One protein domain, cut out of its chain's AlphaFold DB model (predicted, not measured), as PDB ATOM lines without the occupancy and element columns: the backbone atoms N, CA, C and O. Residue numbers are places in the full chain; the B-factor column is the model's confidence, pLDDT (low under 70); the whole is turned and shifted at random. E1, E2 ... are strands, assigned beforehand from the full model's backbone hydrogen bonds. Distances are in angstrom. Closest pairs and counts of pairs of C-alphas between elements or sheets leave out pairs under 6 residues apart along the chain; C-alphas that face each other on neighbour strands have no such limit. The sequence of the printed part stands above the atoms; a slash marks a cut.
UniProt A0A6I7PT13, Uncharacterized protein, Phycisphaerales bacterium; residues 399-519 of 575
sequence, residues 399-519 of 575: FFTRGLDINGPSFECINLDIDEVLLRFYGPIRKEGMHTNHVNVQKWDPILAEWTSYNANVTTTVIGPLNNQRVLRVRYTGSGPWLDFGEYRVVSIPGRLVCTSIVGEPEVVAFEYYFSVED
ATOM      1  N   PHE A 399     104.655  11.696 115.705       73.44
ATOM      2  CA  PHE A 399     104.446  10.966 116.939       73.44
ATOM      3  C   PHE A 399     102.948  10.855 117.202       73.44
ATOM      4  O   PHE A 399     102.254  11.862 117.297       73.44
ATOM      5  N   PHE A 400     102.473   9.625 117.376       59.31
ATOM      6  CA  PHE A 400     101.156   9.371 117.942       59.31
ATOM      7  C   PHE A 400     101.346   9.084 119.429       59.31
ATOM      8  O   PHE A 400     102.019   8.101 119.769       59.31
ATOM      9  N   THR A 401     100.743   9.869 120.326       53.50
ATOM     10  CA  THR A 401     100.601   9.468 121.737       53.50
ATOM     11  C   THR A 401      99.581   8.321 121.829       53.50
ATOM     12  O   THR A 401      98.423   8.452 122.191       53.50
ATOM     13  N   ARG A 402     100.013   7.130 121.419       42.12
ATOM     14  CA  ARG A 402      99.263   5.876 121.450       42.12
ATOM     15  C   ARG A 402      98.884   5.437 122.877       42.12
ATOM     16  O   ARG A 402      99.624   4.673 123.491       42.12
ATOM     17  N   GLY A 403      97.688   5.774 123.353       41.47
ATOM     18  CA  GLY A 403      97.077   5.002 124.438       41.47
ATOM     19  C   GLY A 403      95.991   5.704 125.235       41.47
ATOM     20  O   GLY A 403      96.242   6.142 126.352       41.47
ATOM     21  N   LEU A 404      94.760   5.676 124.727       41.91
ATOM     22  CA  LEU A 404      93.594   5.633 125.605       41.91
ATOM     23  C   LEU A 404      93.567   4.230 126.242       41.91
ATOM     24  O   LEU A 404      93.363   3.240 125.530       41.91
ATOM     25  N   ASP A 405      93.775   4.103 127.554       44.50
ATOM     26  CA  ASP A 405      93.365   2.879 128.253       44.50
ATOM     27  C   ASP A 405      91.842   2.921 128.433       44.50
ATOM     28  O   ASP A 405      91.324   3.374 129.449       44.50
ATOM     29  N   ILE A 406      91.113   2.456 127.413       49.38
ATOM     30  CA  ILE A 406      89.636   2.429 127.371       49.38
ATOM     31  C   ILE A 406      89.049   1.582 128.527       49.38
ATOM     32  O   ILE A 406      87.850   1.621 128.784       49.38
ATOM     33  N   ASN A 407      89.872   0.801 129.239       47.47
ATOM     34  CA  ASN A 407      89.426  -0.034 130.356       47.47
ATOM     35  C   ASN A 407      89.731   0.568 131.740       47.47
ATOM     36  O   ASN A 407      89.362  -0.040 132.752       47.47
ATOM     37  N   GLY A 408      90.382   1.732 131.809       49.84
ATOM     38  CA  GLY A 408      90.584   2.477 133.048       49.84
ATOM     39  C   GLY A 408      89.325   3.263 133.453       49.84
ATOM     40  O   GLY A 408      88.647   3.813 132.592       49.84
ATOM     41  N   PRO A 409      88.981   3.362 134.753       47.56
ATOM     42  CA  PRO A 409      87.855   4.178 135.232       47.56
ATOM     43  C   PRO A 409      88.098   5.697 135.126       47.56
ATOM     44  O   PRO A 409      87.226   6.480 135.495       47.56
ATOM     45  N   SER A 410      89.273   6.107 134.654       52.44
ATOM     46  CA  SER A 410      89.655   7.483 134.369       52.44
ATOM     47  C   SER A 410      90.178   7.533 132.938       52.44
ATOM     48  O   SER A 410      91.120   6.815 132.601       52.44
ATOM     49  N   PHE A 411      89.564   8.370 132.101       52.38
ATOM     50  CA  PHE A 411      90.101   8.764 130.798       52.38
ATOM     51  C   PHE A 411      91.346   9.630 131.023       52.38
ATOM     52  O   PHE A 411      91.343  10.833 130.801       52.38
ATOM     53  N   GLU A 412      92.410   9.043 131.554       55.66
ATOM     54  CA  GLU A 412      93.700   9.707 131.574       55.66
ATOM     55  C   GLU A 412      94.334   9.431 130.220       55.66
ATOM     56  O   GLU A 412      94.707   8.300 129.905       55.66
ATOM     57  N   CYS A 413      94.412  10.477 129.401       53.28
ATOM     58  CA  CYS A 413      95.389  10.559 128.333       53.28
ATOM     59  C   CYS A 413      96.744  10.183 128.930       53.28
ATOM     60  O   CYS A 413      97.349  10.970 129.662       53.28
ATOM     61  N   ILE A 414      97.193   8.947 128.692       52.91
ATOM     62  CA  ILE A 414      98.516   8.524 129.126       52.91
ATOM     63  C   ILE A 414      99.471   9.340 128.268       52.91
ATOM     64  O   ILE A 414      99.666   9.030 127.093       52.91
ATOM     65  N   ASN A 415     100.009  10.412 128.852       52.25
ATOM     66  CA  ASN A 415     101.096  11.187 128.280       52.25
ATOM     67  C   ASN A 415     102.189  10.199 127.890       52.25
ATOM     68  O   ASN A 415     102.881   9.641 128.741       52.25
ATOM     69  N   LEU A 416     102.285   9.912 126.597       53.72
ATOM     70  CA  LEU A 416     103.375   9.114 126.090       53.72
ATOM     71  C   LEU A 416     104.587  10.026 126.078       53.72
ATOM     72  O   LEU A 416     104.639  10.985 125.313       53.72
ATOM     73  N   ASP A 417     105.530   9.702 126.956       56.62
ATOM     74  CA  ASP A 417     106.846  10.315 127.077       56.62
ATOM     75  C   ASP A 417     107.641  10.143 125.774       56.62
ATOM     76  O   ASP A 417     108.530   9.302 125.646       56.62
ATOM     77  N   ILE A 418     107.320  10.938 124.760       64.38
ATOM     78  CA  ILE A 418     108.092  11.106 123.527       64.38
ATOM     79  C   ILE A 418     109.432  11.835 123.812       64.38
ATOM     80  O   ILE A 418     109.833  12.687 123.040       64.38
ATOM     81  N   ASP A 419     110.129  11.593 124.939       69.44
ATOM     82  CA  ASP A 419     111.109  12.489 125.632       69.44
ATOM     83  C   ASP A 419     112.181  13.196 124.772       69.44
ATOM     84  O   ASP A 419     112.888  14.110 125.217       69.44
ATOM     85  N   GLU A 420     112.358  12.747 123.543       86.50
ATOM     86  CA  GLU A 420     113.355  13.197 122.613       86.50
ATOM     87  C   GLU A 420     112.977  12.939 121.153       86.50
ATOM     88  O   GLU A 420     112.486  11.877 120.776       86.50
ATOM     89  N   VAL A 421     113.356  13.893 120.306       91.38
ATOM     90  CA  VAL A 421     113.517  13.677 118.868       91.38
ATOM     91  C   VAL A 421     114.963  13.263 118.621       91.38
ATOM     92  O   VAL A 421     115.900  13.928 119.079       91.38
ATOM     93  N   LEU A 422     115.165  12.166 117.894       93.25
ATOM     94  CA  LEU A 422     116.492  11.627 117.602       93.25
ATOM     95  C   LEU A 422     116.814  11.766 116.117       93.25
ATOM     96  O   LEU A 422     116.364  10.971 115.295       93.25
ATOM     97  N   LEU A 423     117.653  12.744 115.782       95.38
ATOM     98  CA  LEU A 423     118.166  12.944 114.432       95.38
ATOM     99  C   LEU A 423     119.420  12.089 114.258       95.38
ATOM    100  O   LEU A 423     120.400  12.266 114.985       95.38
ATOM    101  N   ARG A 424     119.404  11.151 113.312       93.94
ATOM    102  CA  ARG A 424     120.533  10.244 113.062       93.94
ATOM    103  C   ARG A 424     121.256  10.625 111.784       93.94
ATOM    104  O   ARG A 424     120.623  10.862 110.767       93.94
ATOM    105  N   PHE A 425     122.580  10.638 111.832       93.81
ATOM    106  CA  PHE A 425     123.447  10.934 110.696       93.81
ATOM    107  C   PHE A 425     124.144   9.663 110.211       93.81
ATOM    108  O   PHE A 425     124.345   8.717 110.976       93.81
ATOM    109  N   TYR A 426     124.566   9.662 108.946       90.94
ATOM    110  CA  TYR A 426     125.304   8.537 108.358       90.94
ATOM    111  C   TYR A 426     126.698   8.315 108.966       90.94
ATOM    112  O   TYR A 426     127.282   7.242 108.800       90.94
ATOM    113  N   GLY A 427     127.222   9.288 109.715       90.56
ATOM    114  CA  GLY A 427     128.495   9.181 110.416       90.56
ATOM    115  C   GLY A 427     128.580  10.056 111.671       90.56
ATOM    116  O   GLY A 427     127.599  10.704 112.044       90.56
ATOM    117  N   PRO A 428     129.736  10.060 112.358       91.50
ATOM    118  CA  PRO A 428     129.919  10.778 113.613       91.50
ATOM    119  C   PRO A 428     129.882  12.297 113.422       91.50
ATOM    120  O   PRO A 428     130.538  12.851 112.542       91.50
ATOM    121  N   ILE A 429     129.187  12.992 114.314       94.50
ATOM    122  CA  ILE A 429     129.070  14.447 114.331       94.50
ATOM    123  C   ILE A 429     129.541  15.017 115.671       94.50
ATOM    124  O   ILE A 429     129.608  14.323 116.682       94.50
ATOM    125  N   ARG A 430     129.868  16.306 115.687       94.50
ATOM    126  CA  ARG A 430     130.139  17.086 116.899       94.50
ATOM    127  C   ARG A 430     129.549  18.471 116.752       94.50
ATOM    128  O   ARG A 430     129.385  19.006 115.660       94.50
ATOM    129  N   LYS A 431     129.260  19.050 117.907       93.62
ATOM    130  CA  LYS A 431     128.901  20.450 118.069       93.62
ATOM    131  C   LYS A 431     130.125  21.347 117.922       93.62
ATOM    132  O   LYS A 431     131.116  21.163 118.630       93.62
ATOM    133  N   GLU A 432     130.038  22.316 117.026       92.56
ATOM    134  CA  GLU A 432     131.085  23.310 116.806       92.56
ATOM    135  C   GLU A 432     130.749  24.609 117.554       92.56
ATOM    136  O   GLU A 432     129.632  25.127 117.468       92.56
ATOM    137  N   GLY A 433     131.723  25.141 118.299       89.69
ATOM    138  CA  GLY A 433     131.579  26.370 119.085       89.69
ATOM    139  C   GLY A 433     130.818  26.224 120.414       89.69
ATOM    140  O   GLY A 433     130.330  25.159 120.781       89.69
ATOM    141  N   MET A 434     130.729  27.326 121.170       86.06
ATOM    142  CA  MET A 434     129.999  27.406 122.453       86.06
ATOM    143  C   MET A 434     128.576  27.941 122.274       86.06
ATOM    144  O   MET A 434     128.098  28.785 123.032       86.06
ATOM    145  N   HIS A 435     127.907  27.504 121.218       86.19
ATOM    146  CA  HIS A 435     126.581  27.998 120.906       86.19
ATOM    147  C   HIS A 435     125.519  27.275 121.730       86.19
ATOM    148  O   HIS A 435     125.609  26.078 121.973       86.19
ATOM    149  N   THR A 436     124.491  27.999 122.168       83.00
ATOM    150  CA  THR A 436     123.357  27.391 122.877       83.00
ATOM    151  C   THR A 436     122.549  26.495 121.935       83.00
ATOM    152  O   THR A 436     122.201  25.371 122.290       83.00
ATOM    153  N   ASN A 437     122.374  26.947 120.689       87.44
ATOM    154  CA  ASN A 437     121.638  26.243 119.642       87.44
ATOM    155  C   ASN A 437     122.585  25.807 118.516       87.44
ATOM    156  O   ASN A 437     123.354  26.615 117.981       87.44
ATOM    157  N   HIS A 438     122.510  24.524 118.161       93.88
ATOM    158  CA  HIS A 438     123.293  23.915 117.072       93.88
ATOM    159  C   HIS A 438     122.440  23.613 115.836       93.88
ATOM    160  O   HIS A 438     122.959  23.389 114.749       93.88
ATOM    161  N   VAL A 439     121.127  23.650 116.021       96.62
ATOM    162  CA  VAL A 439     120.082  23.581 115.006       96.62
ATOM    163  C   VAL A 439     119.045  24.640 115.358       96.62
ATOM    164  O   VAL A 439     119.010  25.110 116.498       96.62
ATOM    165  N   ASN A 440     118.232  25.028 114.386       96.75
ATOM    166  CA  ASN A 440     117.079  25.885 114.586       96.75
ATOM    167  C   ASN A 440     115.828  25.006 114.612       96.75
ATOM    168  O   ASN A 440     115.402  24.514 113.569       96.75
ATOM    169  N   VAL A 441     115.272  24.790 115.800       95.81
ATOM    170  CA  VAL A 441     113.975  24.136 115.970       95.81
ATOM    171  C   VAL A 441     112.893  25.188 115.791       95.81
ATOM    172  O   VAL A 441     112.971  26.273 116.376       95.81
ATOM    173  N   GLN A 442     111.917  24.886 114.948       96.94
ATOM    174  CA  GLN A 442     110.807  25.764 114.623       96.94
ATOM    175  C   GLN A 442     109.489  25.015 114.768       96.94
ATOM    176  O   GLN A 442     109.437  23.817 114.495       96.94
ATOM    177  N   LYS A 443     108.452  25.739 115.178       94.75
ATOM    178  CA  LYS A 443     107.068  25.272 115.238       94.75
ATOM    179  C   LYS A 443     106.270  26.032 114.181       94.75
ATOM    180  O   LYS A 443     106.547  27.210 113.941       94.75
ATOM    181  N   TRP A 444     105.354  25.360 113.501       94.44
ATOM    182  CA  TRP A 444     104.429  26.016 112.587       94.44
ATOM    183  C   TRP A 444     103.391  26.795 113.394       94.44
ATOM    184  O   TRP A 444     102.756  26.242 114.290       94.44
ATOM    185  N   ASP A 445     103.245  28.080 113.089       89.25
ATOM    186  CA  ASP A 445     102.193  28.935 113.624       89.25
ATOM    187  C   ASP A 445     101.065  29.017 112.584       89.25
ATOM    188  O   ASP A 445     101.249  29.645 111.533       89.25
ATOM    189  N   PRO A 446      99.906  28.381 112.832       81.06
ATOM    190  CA  PRO A 446      98.806  28.375 111.875       81.06
ATOM    191  C   PRO A 446      98.125  29.744 111.735       81.06
ATOM    192  O   PRO A 446      97.563  30.025 110.678       81.06
ATOM    193  N   ILE A 447      98.197  30.613 112.752       80.88
ATOM    194  CA  ILE A 447      97.577  31.947 112.736       80.88
ATOM    195  C   ILE A 447      98.385  32.875 111.829       80.88
ATOM    196  O   ILE A 447      97.831  33.605 111.004       80.88
ATOM    197  N   LEU A 448      99.708  32.837 111.974       86.62
ATOM    198  CA  LEU A 448     100.626  33.651 111.181       86.62
ATOM    199  C   LEU A 448     100.992  33.002 109.836       86.62
ATOM    200  O   LEU A 448     101.552  33.676 108.968       86.62
ATOM    201  N   ALA A 449     100.662  31.720 109.651       90.38
ATOM    202  CA  ALA A 449     101.078  30.891 108.522       90.38
ATOM    203  C   ALA A 449     102.602  30.948 108.288       90.38
ATOM    204  O   ALA A 449     103.076  31.086 107.154       90.38
ATOM    205  N   GLU A 450     103.380  30.867 109.373       96.75
ATOM    206  CA  GLU A 450     104.841  30.927 109.331       96.75
ATOM    207  C   GLU A 450     105.518  29.993 110.344       96.75
ATOM    208  O   GLU A 450     104.925  29.528 111.311       96.75
ATOM    209  N   TRP A 451     106.807  29.720 110.126       96.94
ATOM    210  CA  TRP A 451     107.628  28.933 111.049       96.94
ATOM    211  C   TRP A 451     108.270  29.835 112.104       96.94
ATOM    212  O   TRP A 451     109.223  30.564 111.807       96.94
ATOM    213  N   THR A 452     107.822  29.730 113.351       95.69
ATOM    214  CA  THR A 452     108.351  30.503 114.480       95.69
ATOM    215  C   THR A 452     109.455  29.729 115.200       95.69
ATOM    216  O   THR A 452     109.521  28.501 115.162       95.69
ATOM    217  N   SER A 453     110.418  30.433 115.805       95.06
ATOM    218  CA  SER A 453     111.530  29.765 116.492       95.06
ATOM    219  C   SER A 453     111.070  29.164 117.818       95.06
ATOM    220  O   SER A 453     110.545  29.874 118.665       95.06
ATOM    221  N   TYR A 454     111.378  27.886 118.028       93.81
ATOM    222  CA  TYR A 454     111.053  27.127 119.238       93.81
ATOM    223  C   TYR A 454     112.310  26.781 120.065       93.81
ATOM    224  O   TYR A 454     112.312  25.922 120.943       93.81
ATOM    225  N   ASN A 455     113.438  27.447 119.789       93.75
ATOM    226  CA  ASN A 455     114.727  27.099 120.395       93.75
ATOM    227  C   ASN A 455     114.814  27.364 121.909       93.75
ATOM    228  O   ASN A 455     115.654  26.767 122.573       93.75
ATOM    229  N   ALA A 456     114.008  28.279 122.459       91.75
ATOM    230  CA  ALA A 456     114.029  28.579 123.895       91.75
ATOM    231  C   ALA A 456     113.513  27.402 124.746       91.75
ATOM    232  O   ALA A 456     113.884  27.256 125.913       91.75
ATOM    233  N   ASN A 457     112.705  26.541 124.132       90.56
ATOM    234  CA  ASN A 457     111.980  25.450 124.768       90.56
ATOM    235  C   ASN A 457     112.679  24.094 124.595       90.56
ATOM    236  O   ASN A 457     112.176  23.078 125.061       90.56
ATOM    237  N   VAL A 458     113.837  24.047 123.928       91.50
ATOM    238  CA  VAL A 458     114.534  22.794 123.622       91.50
ATOM    239  C   VAL A 458     116.032  22.885 123.890       91.50
ATOM    240  O   VAL A 458     116.689  23.905 123.709       91.50
ATOM    241  N   THR A 459     116.599  21.761 124.299       91.56
ATOM    242  CA  THR A 459     118.029  21.494 124.333       91.56
ATOM    243  C   THR A 459     118.388  20.556 123.201       91.56
ATOM    244  O   THR A 459     117.644  19.647 122.842       91.56
ATOM    245  N   THR A 460     119.587  20.736 122.667       92.62
ATOM    246  CA  THR A 460     120.186  19.766 121.755       92.62
ATOM    247  C   THR A 460     121.360  19.106 122.451       92.62
ATOM    248  O   THR A 460     122.089  19.772 123.183       92.62
ATOM    249  N   THR A 461     121.612  17.825 122.226       92.94
ATOM    250  CA  THR A 461     122.818  17.125 122.694       92.94
ATOM    251  C   THR A 461     123.239  16.102 121.654       92.94
ATOM    252  O   THR A 461     122.394  15.444 121.065       92.94
ATOM    253  N   VAL A 462     124.540  15.974 121.402       90.62
ATOM    254  CA  VAL A 462     125.042  14.865 120.587       90.62
ATOM    255  C   VAL A 462     125.240  13.678 121.521       90.62
ATOM    256  O   VAL A 462     125.864  13.828 122.572       90.62
ATOM    257  N   ILE A 463     124.660  12.534 121.168       86.69
ATOM    258  CA  ILE A 463     124.696  11.306 121.958       86.69
ATOM    259  C   ILE A 463     125.214  10.131 121.128       86.69
ATOM    260  O   ILE A 463     125.188  10.139 119.897       86.69
ATOM    261  N   GLY A 464     125.681   9.115 121.841       76.25
ATOM    262  CA  GLY A 464     126.249   7.891 121.296       76.25
ATOM    263  C   GLY A 464     127.433   7.427 122.145       76.25
ATOM    264  O   GLY A 464     127.895   8.176 123.013       76.25
ATOM    265  N   PRO A 465     127.949   6.210 121.905       66.50
ATOM    266  CA  PRO A 465     129.279   5.834 122.373       66.50
ATOM    267  C   PRO A 465     130.275   6.941 121.999       66.50
ATOM    268  O   PRO A 465     130.100   7.571 120.955       66.50
ATOM    269  N   LEU A 466     131.324   7.171 122.799       60.69
ATOM    270  CA  LEU A 466     132.329   8.224 122.536       60.69
ATOM    271  C   LEU A 466     132.856   8.208 121.086       60.69
ATOM    272  O   LEU A 466     133.212   9.251 120.546       60.69
ATOM    273  N   ASN A 467     132.819   7.038 120.446       59.66
ATOM    274  CA  ASN A 467     133.352   6.772 119.116       59.66
ATOM    275  C   ASN A 467     132.264   6.746 118.017       59.66
ATOM    276  O   ASN A 467     132.586   6.634 116.842       59.66
ATOM    277  N   ASN A 468     130.977   6.823 118.371       69.62
ATOM    278  CA  ASN A 468     129.826   6.682 117.468       69.62
ATOM    279  C   ASN A 468     128.772   7.766 117.783       69.62
ATOM    280  O   ASN A 468     127.586   7.516 117.999       69.62
ATOM    281  N   GLN A 469     129.245   9.009 117.864       84.75
ATOM    282  CA  GLN A 469     128.443  10.204 118.134       84.75
ATOM    283  C   GLN A 469     127.648  10.650 116.898       84.75
ATOM    284  O   GLN A 469     127.833  11.750 116.397       84.75
ATOM    285  N   ARG A 470     126.785   9.794 116.351       90.69
ATOM    286  CA  ARG A 470     126.021  10.086 115.120       90.69
ATOM    287  C   ARG A 470     124.585  10.549 115.360       90.69
ATOM    288  O   ARG A 470     123.816  10.657 114.412       90.69
ATOM    289  N   VAL A 471     124.179  10.725 116.616       93.19
ATOM    290  CA  VAL A 471     122.797  11.068 116.965       93.19
ATOM    291  C   VAL A 471     122.766  12.449 117.596       93.19
ATOM    292  O   VAL A 471     123.400  12.685 118.623       93.19
ATOM    293  N   LEU A 472     122.004  13.359 117.001       95.06
ATOM    294  CA  LEU A 472     121.619  14.615 117.619       95.06
ATOM    295  C   LEU A 472     120.257  14.424 118.284       95.06
ATOM    296  O   LEU A 472     119.234  14.276 117.624       95.06
ATOM    297  N   ARG A 473     120.255  14.445 119.609       94.00
ATOM    298  CA  ARG A 473     119.048  14.445 120.423       94.00
ATOM    299  C   ARG A 473     118.546  15.871 120.606       94.00
ATOM    300  O   ARG A 473     119.317  16.728 121.044       94.00
ATOM    301  N   VAL A 474     117.264  16.091 120.351       92.69
ATOM    302  CA  VAL A 474     116.527  17.316 120.679       92.69
ATOM    303  C   VAL A 474     115.535  16.972 121.789       92.69
ATOM    304  O   VAL A 474     114.746  16.049 121.634       92.69
ATOM    305  N   ARG A 475     115.611  17.669 122.924       89.62
ATOM    306  CA  ARG A 475     114.813  17.396 124.128       89.62
ATOM    307  C   ARG A 475     114.243  18.688 124.694       89.62
ATOM    308  O   ARG A 475     114.975  19.668 124.776       89.62
ATOM    309  N   TYR A 476     112.994  18.679 125.141       86.88
ATOM    310  CA  TYR A 476     112.345  19.829 125.778       86.88
ATOM    311  C   TYR A 476     113.069  20.291 127.065       86.88
ATOM    312  O   TYR A 476     113.643  19.477 127.789       86.88
ATOM    313  N   THR A 477     113.112  21.601 127.331       83.25
ATOM    314  CA  THR A 477     113.827  22.197 128.485       83.25
ATOM    315  C   THR A 477     112.960  22.418 129.721       83.25
ATOM    316  O   THR A 477     113.513  22.588 130.810       83.25
ATOM    317  N   GLY A 478     111.635  22.467 129.576       75.06
ATOM    318  CA  GLY A 478     110.720  22.775 130.674       75.06
ATOM    319  C   GLY A 478     110.477  21.595 131.619       75.06
ATOM    320  O   GLY A 478     110.651  20.431 131.268       75.06
ATOM    321  N   SER A 479     110.066  21.909 132.850       60.25
ATOM    322  CA  SER A 479     109.575  20.932 133.825       60.25
ATOM    323  C   SER A 479     108.096  20.647 133.553       60.25
ATOM    324  O   SER A 479     107.226  21.181 134.237       60.25
ATOM    325  N   GLY A 480     107.804  19.868 132.521       56.34
ATOM    326  CA  GLY A 480     106.437  19.510 132.164       56.34
ATOM    327  C   GLY A 480     106.398  18.533 130.992       56.34
ATOM    328  O   GLY A 480     107.391  18.425 130.268       56.34
ATOM    329  N   PRO A 481     105.287  17.797 130.834       49.41
ATOM    330  CA  PRO A 481     105.051  16.985 129.654       49.41
ATOM    331  C   PRO A 481     104.970  17.869 128.396       49.41
ATOM    332  O   PRO A 481     104.066  18.684 128.270       49.41
ATOM    333  N   TRP A 482     105.907  17.607 127.484       63.19
ATOM    334  CA  TRP A 482     105.773  17.660 126.025       63.19
ATOM    335  C   TRP A 482     105.928  18.987 125.260       63.19
ATOM    336  O   TRP A 482     105.609  20.076 125.722       63.19
ATOM    337  N   LEU A 483     106.499  18.842 124.051       64.62
ATOM    338  CA  LEU A 483     106.323  19.770 122.933       64.62
ATOM    339  C   LEU A 483     104.819  19.939 122.718       64.62
ATOM    340  O   LEU A 483     104.127  18.927 122.602       64.62
ATOM    341  N   ASP A 484     104.328  21.173 122.640       75.25
ATOM    342  CA  ASP A 484     102.922  21.426 122.328       75.25
ATOM    343  C   ASP A 484     102.520  20.704 121.029       75.25
ATOM    344  O   ASP A 484     103.358  20.458 120.153       75.25
ATOM    345  N   PHE A 485     101.235  20.431 120.839       81.38
ATOM    346  CA  PHE A 485     100.768  19.882 119.570       81.38
ATOM    347  C   PHE A 485     101.099  20.799 118.388       81.38
ATOM    348  O   PHE A 485     101.177  22.029 118.514       81.38
ATOM    349  N   GLY A 486     101.314  20.175 117.232       86.12
ATOM    350  CA  GLY A 486     101.530  20.872 115.973       86.12
ATOM    351  C   GLY A 486     102.669  20.307 115.136       86.12
ATOM    352  O   GLY A 486     103.247  19.252 115.412       86.12
ATOM    353  N   GLU A 487     102.977  21.039 114.074       92.06
ATOM    354  CA  GLU A 487     104.039  20.696 113.140       92.06
ATOM    355  C   GLU A 487     105.345  21.368 113.551       92.06
ATOM    356  O   GLU A 487     105.398  22.554 113.889       92.06
ATOM    357  N   TYR A 488     106.426  20.605 113.482       95.12
ATOM    358  CA  TYR A 488     107.760  21.046 113.832       95.12
ATOM    359  C   TYR A 488     108.723  20.800 112.685       95.12
ATOM    360  O   TYR A 488     108.601  19.846 111.913       95.12
ATOM    361  N   ARG A 489     109.759  21.637 112.630       97.00
ATOM    362  CA  ARG A 489     110.938  21.347 111.825       97.00
ATOM    363  C   ARG A 489     112.234  21.689 112.537       97.00
ATOM    364  O   ARG A 489     112.315  22.633 113.321       97.00
ATOM    365  N   VAL A 490     113.275  20.932 112.228       97.25
ATOM    366  CA  VAL A 490     114.643  21.140 112.692       97.25
ATOM    367  C   VAL A 490     115.507  21.460 111.482       97.25
ATOM    368  O   VAL A 490     115.666  20.633 110.587       97.25
ATOM    369  N   VAL A 491     116.072  22.663 111.466       97.88
ATOM    370  CA  VAL A 491     116.904  23.165 110.368       97.88
ATOM    371  C   VAL A 491     118.354  23.264 110.829       97.88
ATOM    372  O   VAL A 491     118.641  23.792 111.908       97.88
ATOM    373  N   SER A 492     119.294  22.778 110.022       97.12
ATOM    374  CA  SER A 492     120.726  22.947 110.294       97.12
ATOM    375  C   SER A 492     121.120  24.428 110.342       97.12
ATOM    376  O   SER A 492     120.716  25.204 109.476       97.12
ATOM    377  N   ILE A 493     121.955  24.824 111.307       96.81
ATOM    378  CA  ILE A 493     122.568  26.161 111.324       96.81
ATOM    379  C   ILE A 493     123.987  26.051 110.754       96.81
ATOM    380  O   ILE A 493     124.769  25.259 111.293       96.81
ATOM    381  N   PRO A 494     124.354  26.876 109.752       95.75
ATOM    382  CA  PRO A 494     125.672  26.813 109.150       95.75
ATOM    383  C   PRO A 494     126.830  26.891 110.153       95.75
ATOM    384  O   PRO A 494     126.856  27.758 111.035       95.75
ATOM    385  N   GLY A 495     127.781  25.973 110.021       93.94
ATOM    386  CA  GLY A 495     129.005  25.870 110.816       93.94
ATOM    387  C   GLY A 495     128.806  25.427 112.268       93.94
ATOM    388  O   GLY A 495     129.690  25.660 113.090       93.94
ATOM    389  N   ARG A 496     127.651  24.846 112.630       95.81
ATOM    390  CA  ARG A 496     127.350  24.426 114.020       95.81
ATOM    391  C   ARG A 496     127.446  22.932 114.272       95.81
ATOM    392  O   ARG A 496     127.607  22.523 115.424       95.81
ATOM    393  N   LEU A 497     127.346  22.131 113.221       96.38
ATOM    394  CA  LEU A 497     127.540  20.689 113.267       96.38
ATOM    395  C   LEU A 497     128.645  20.324 112.282       96.38
ATOM    396  O   LEU A 497     128.568  20.665 111.104       96.38
ATOM    397  N   VAL A 498     129.666  19.631 112.771       95.00
ATOM    398  CA  VAL A 498     130.806  19.184 111.964       95.00
ATOM    399  C   VAL A 498     130.922  17.671 112.001       95.00
ATOM    400  O   VAL A 498     130.601  17.030 113.005       95.00
ATOM    401  N   CYS A 499     131.395  17.103 110.900       92.62
ATOM    402  CA  CYS A 499     131.733  15.696 110.786       92.62
ATOM    403  C   CYS A 499     132.998  15.436 111.606       92.62
ATOM    404  O   CYS A 499     134.058  15.979 111.298       92.62
ATOM    405  N   THR A 500     132.916  14.607 112.646       89.69
ATOM    406  CA  THR A 500     134.122  14.215 113.393       89.69
ATOM    407  C   THR A 500     134.770  13.006 112.771       89.69
ATOM    408  O   THR A 500     134.182  12.329 111.933       89.69
ATOM    409  N   SER A 501     135.997  12.705 113.205       82.25
ATOM    410  CA  SER A 501     136.766  11.570 112.689       82.25
ATOM    411  C   SER A 501     137.180  11.715 111.223       82.25
ATOM    412  O   SER A 501     137.566  10.741 110.579       82.25
ATOM    413  N   ILE A 502     137.140  12.944 110.709       82.81
ATOM    414  CA  ILE A 502     137.342  13.261 109.306       82.81
ATOM    415  C   ILE A 502     138.277  14.469 109.167       82.81
ATOM    416  O   ILE A 502     138.221  15.413 109.948       82.81
ATOM    417  N   VAL A 503     139.201  14.424 108.198       82.06
ATOM    418  CA  VAL A 503     140.289  15.414 108.072       82.06
ATOM    419  C   VAL A 503     139.754  16.823 107.790       82.06
ATOM    420  O   VAL A 503     139.188  17.078 106.740       82.06
ATOM    421  N   GLY A 504     139.998  17.779 108.681       86.94
ATOM    422  CA  GLY A 504     139.477  19.140 108.508       86.94
ATOM    423  C   GLY A 504     138.005  19.297 108.888       86.94
ATOM    424  O   GLY A 504     137.480  20.385 108.699       86.94
ATOM    425  N   GLU A 505     137.387  18.242 109.434       90.94
ATOM    426  CA  GLU A 505     136.072  18.262 110.086       90.94
ATOM    427  C   GLU A 505     135.025  19.081 109.313       90.94
ATOM    428  O   GLU A 505     134.545  20.102 109.810       90.94
ATOM    429  N   PRO A 506     134.703  18.687 108.065       91.75
ATOM    430  CA  PRO A 506     133.792  19.467 107.245       91.75
ATOM    431  C   PRO A 506     132.419  19.557 107.902       91.75
ATOM    432  O   PRO A 506     131.990  18.674 108.650       91.75
ATOM    433  N   GLU A 507     131.713  20.633 107.588       94.31
ATOM    434  CA  GLU A 507     130.357  20.848 108.064       94.31
ATOM    435  C   GLU A 507     129.419  19.727 107.603       94.31
ATOM    436  O   GLU A 507     129.506  19.269 106.467       94.31
ATOM    437  N   VAL A 508     128.517  19.292 108.480       94.06
ATOM    438  CA  VAL A 508     127.408  18.402 108.108       94.06
ATOM    439  C   VAL A 508     126.611  19.039 106.965       94.06
ATOM    440  O   VAL A 508     126.396  20.250 106.953       94.06
ATOM    441  N   VAL A 509     126.164  18.235 105.997       93.25
ATOM    442  CA  VAL A 509     125.361  18.740 104.872       93.25
ATOM    443  C   VAL A 509     124.092  19.400 105.410       93.25
ATOM    444  O   VAL A 509     123.425  18.834 106.277       93.25
ATOM    445  N   ALA A 510     123.761  20.585 104.892       95.56
ATOM    446  CA  ALA A 510     122.559  21.307 105.292       95.56
ATOM    447  C   ALA A 510     121.310  20.421 105.157       95.56
ATOM    448  O   ALA A 510     121.148  19.721 104.155       95.56
ATOM    449  N   PHE A 511     120.440  20.454 106.163       96.06
ATOM    450  CA  PHE A 511     119.260  19.595 106.232       96.06
ATOM    451  C   PHE A 511     118.054  20.319 106.827       96.06
ATOM    452  O   PHE A 511     118.187  21.263 107.615       96.06
ATOM    453  N   GLU A 512     116.880  19.797 106.482       97.12
ATOM    454  CA  GLU A 512     115.599  20.113 107.099       97.12
ATOM    455  C   GLU A 512     114.910  18.802 107.479       97.12
ATOM    456  O   GLU A 512     114.775  17.894 106.660       97.12
ATOM    457  N   TYR A 513     114.501  18.701 108.736       97.25
ATOM    458  CA  TYR A 513     113.816  17.540 109.284       97.25
ATOM    459  C   TYR A 513     112.450  17.963 109.802       97.25
ATOM    460  O   TYR A 513     112.382  18.875 110.619       97.25
ATOM    461  N   TYR A 514     111.392  17.307 109.348       96.62
ATOM    462  CA  TYR A 514     110.005  17.604 109.685       96.62
ATOM    463  C   TYR A 514     109.433  16.502 110.574       96.62
ATOM    464  O   TYR A 514     109.739  15.326 110.376       96.62
ATOM    465  N   PHE A 515     108.597  16.871 111.537       94.25
ATOM    466  CA  PHE A 515     107.811  15.925 112.326       94.25
ATOM    467  C   PHE A 515     106.555  16.602 112.875       94.25
ATOM    468  O   PHE A 515     106.557  17.811 113.107       94.25
ATOM    469  N   SER A 516     105.493  15.835 113.097       90.69
ATOM    470  CA  SER A 516     104.295  16.306 113.798       90.69
ATOM    471  C   SER A 516     104.226  15.702 115.197       90.69
ATOM    472  O   SER A 516     104.635  14.560 115.430       90.69
ATOM    473  N   VAL A 517     103.726  16.484 116.146       86.00
ATOM    474  CA  VAL A 517     103.257  15.984 117.437       86.00
ATOM    475  C   VAL A 517     101.744  16.071 117.377       86.00
ATOM    476  O   VAL A 517     101.176  17.162 117.440       86.00
ATOM    477  N   GLU A 518     101.109  14.924 117.175       80.50
ATOM    478  CA  GLU A 518      99.655  14.826 117.137       80.50
ATOM    479  C   GLU A 518      99.133  14.501 118.531       80.50
ATOM    480  O   GLU A 518      99.756  13.743 119.284       80.50
ATOM    481  N   ASP A 519      97.970  15.056 118.859       67.81
ATOM    482  CA  ASP A 519      97.236  14.616 120.030       67.81
ATOM    483  C   ASP A 519      96.754  13.185 119.793       67.81
ATOM    484  O   ASP A 519      95.811  12.914 119.055       67.81
TER     485      ASP A 519
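AT A GLANCE: This is residues 399 to 519 of the 575 residues of an uncharacterized protein of Phycisphaerales bacterium (UniProt A0A6I7PT13). With little regular structure, a strongly twisted sheet, E4-E3-E7-E9, and a smaller one, E1-E6-E5, stand only partly face to face, with the pair E2-E8 at one end and residues 406 to 411 sticking out at the other. The 121 printed residues have nine named strands, E1 to E9, holding 47 residues, and no named helix: all strand, antiparallel. The whole is only just loose, close to compact, radius of gyration of the C-alphas 16.7 A, spanning 60 by 37 by 24 A.

IN THESE COORDINATES: E1 is 421 to 424, beginning at C-alpha (113.517, 13.677, 118.868); E2 429 to 431; E3 439 to 445; E4 450 to 453; E5 458 to 463; E6 471 to 476; E7 486 to 492, 20.1 A; E8 497 to 499; E9 512 to 518, 19.6 A, ending at (99.655, 14.826, 117.137).

HOW THE PARTS SIT: E3 and E7 are antiparallel neighbours, with N 442 and O 489 within hydrogen-bond range at 2.8 A. The closest C-alphas of E3 and E5, Val 439 and Thr 460, are 7.8 A apart.

THE WHOLE: The printed part has no cut. E8 to E9 is a long link. Thirty residues, among them 400 to 419, have pLDDT under 70.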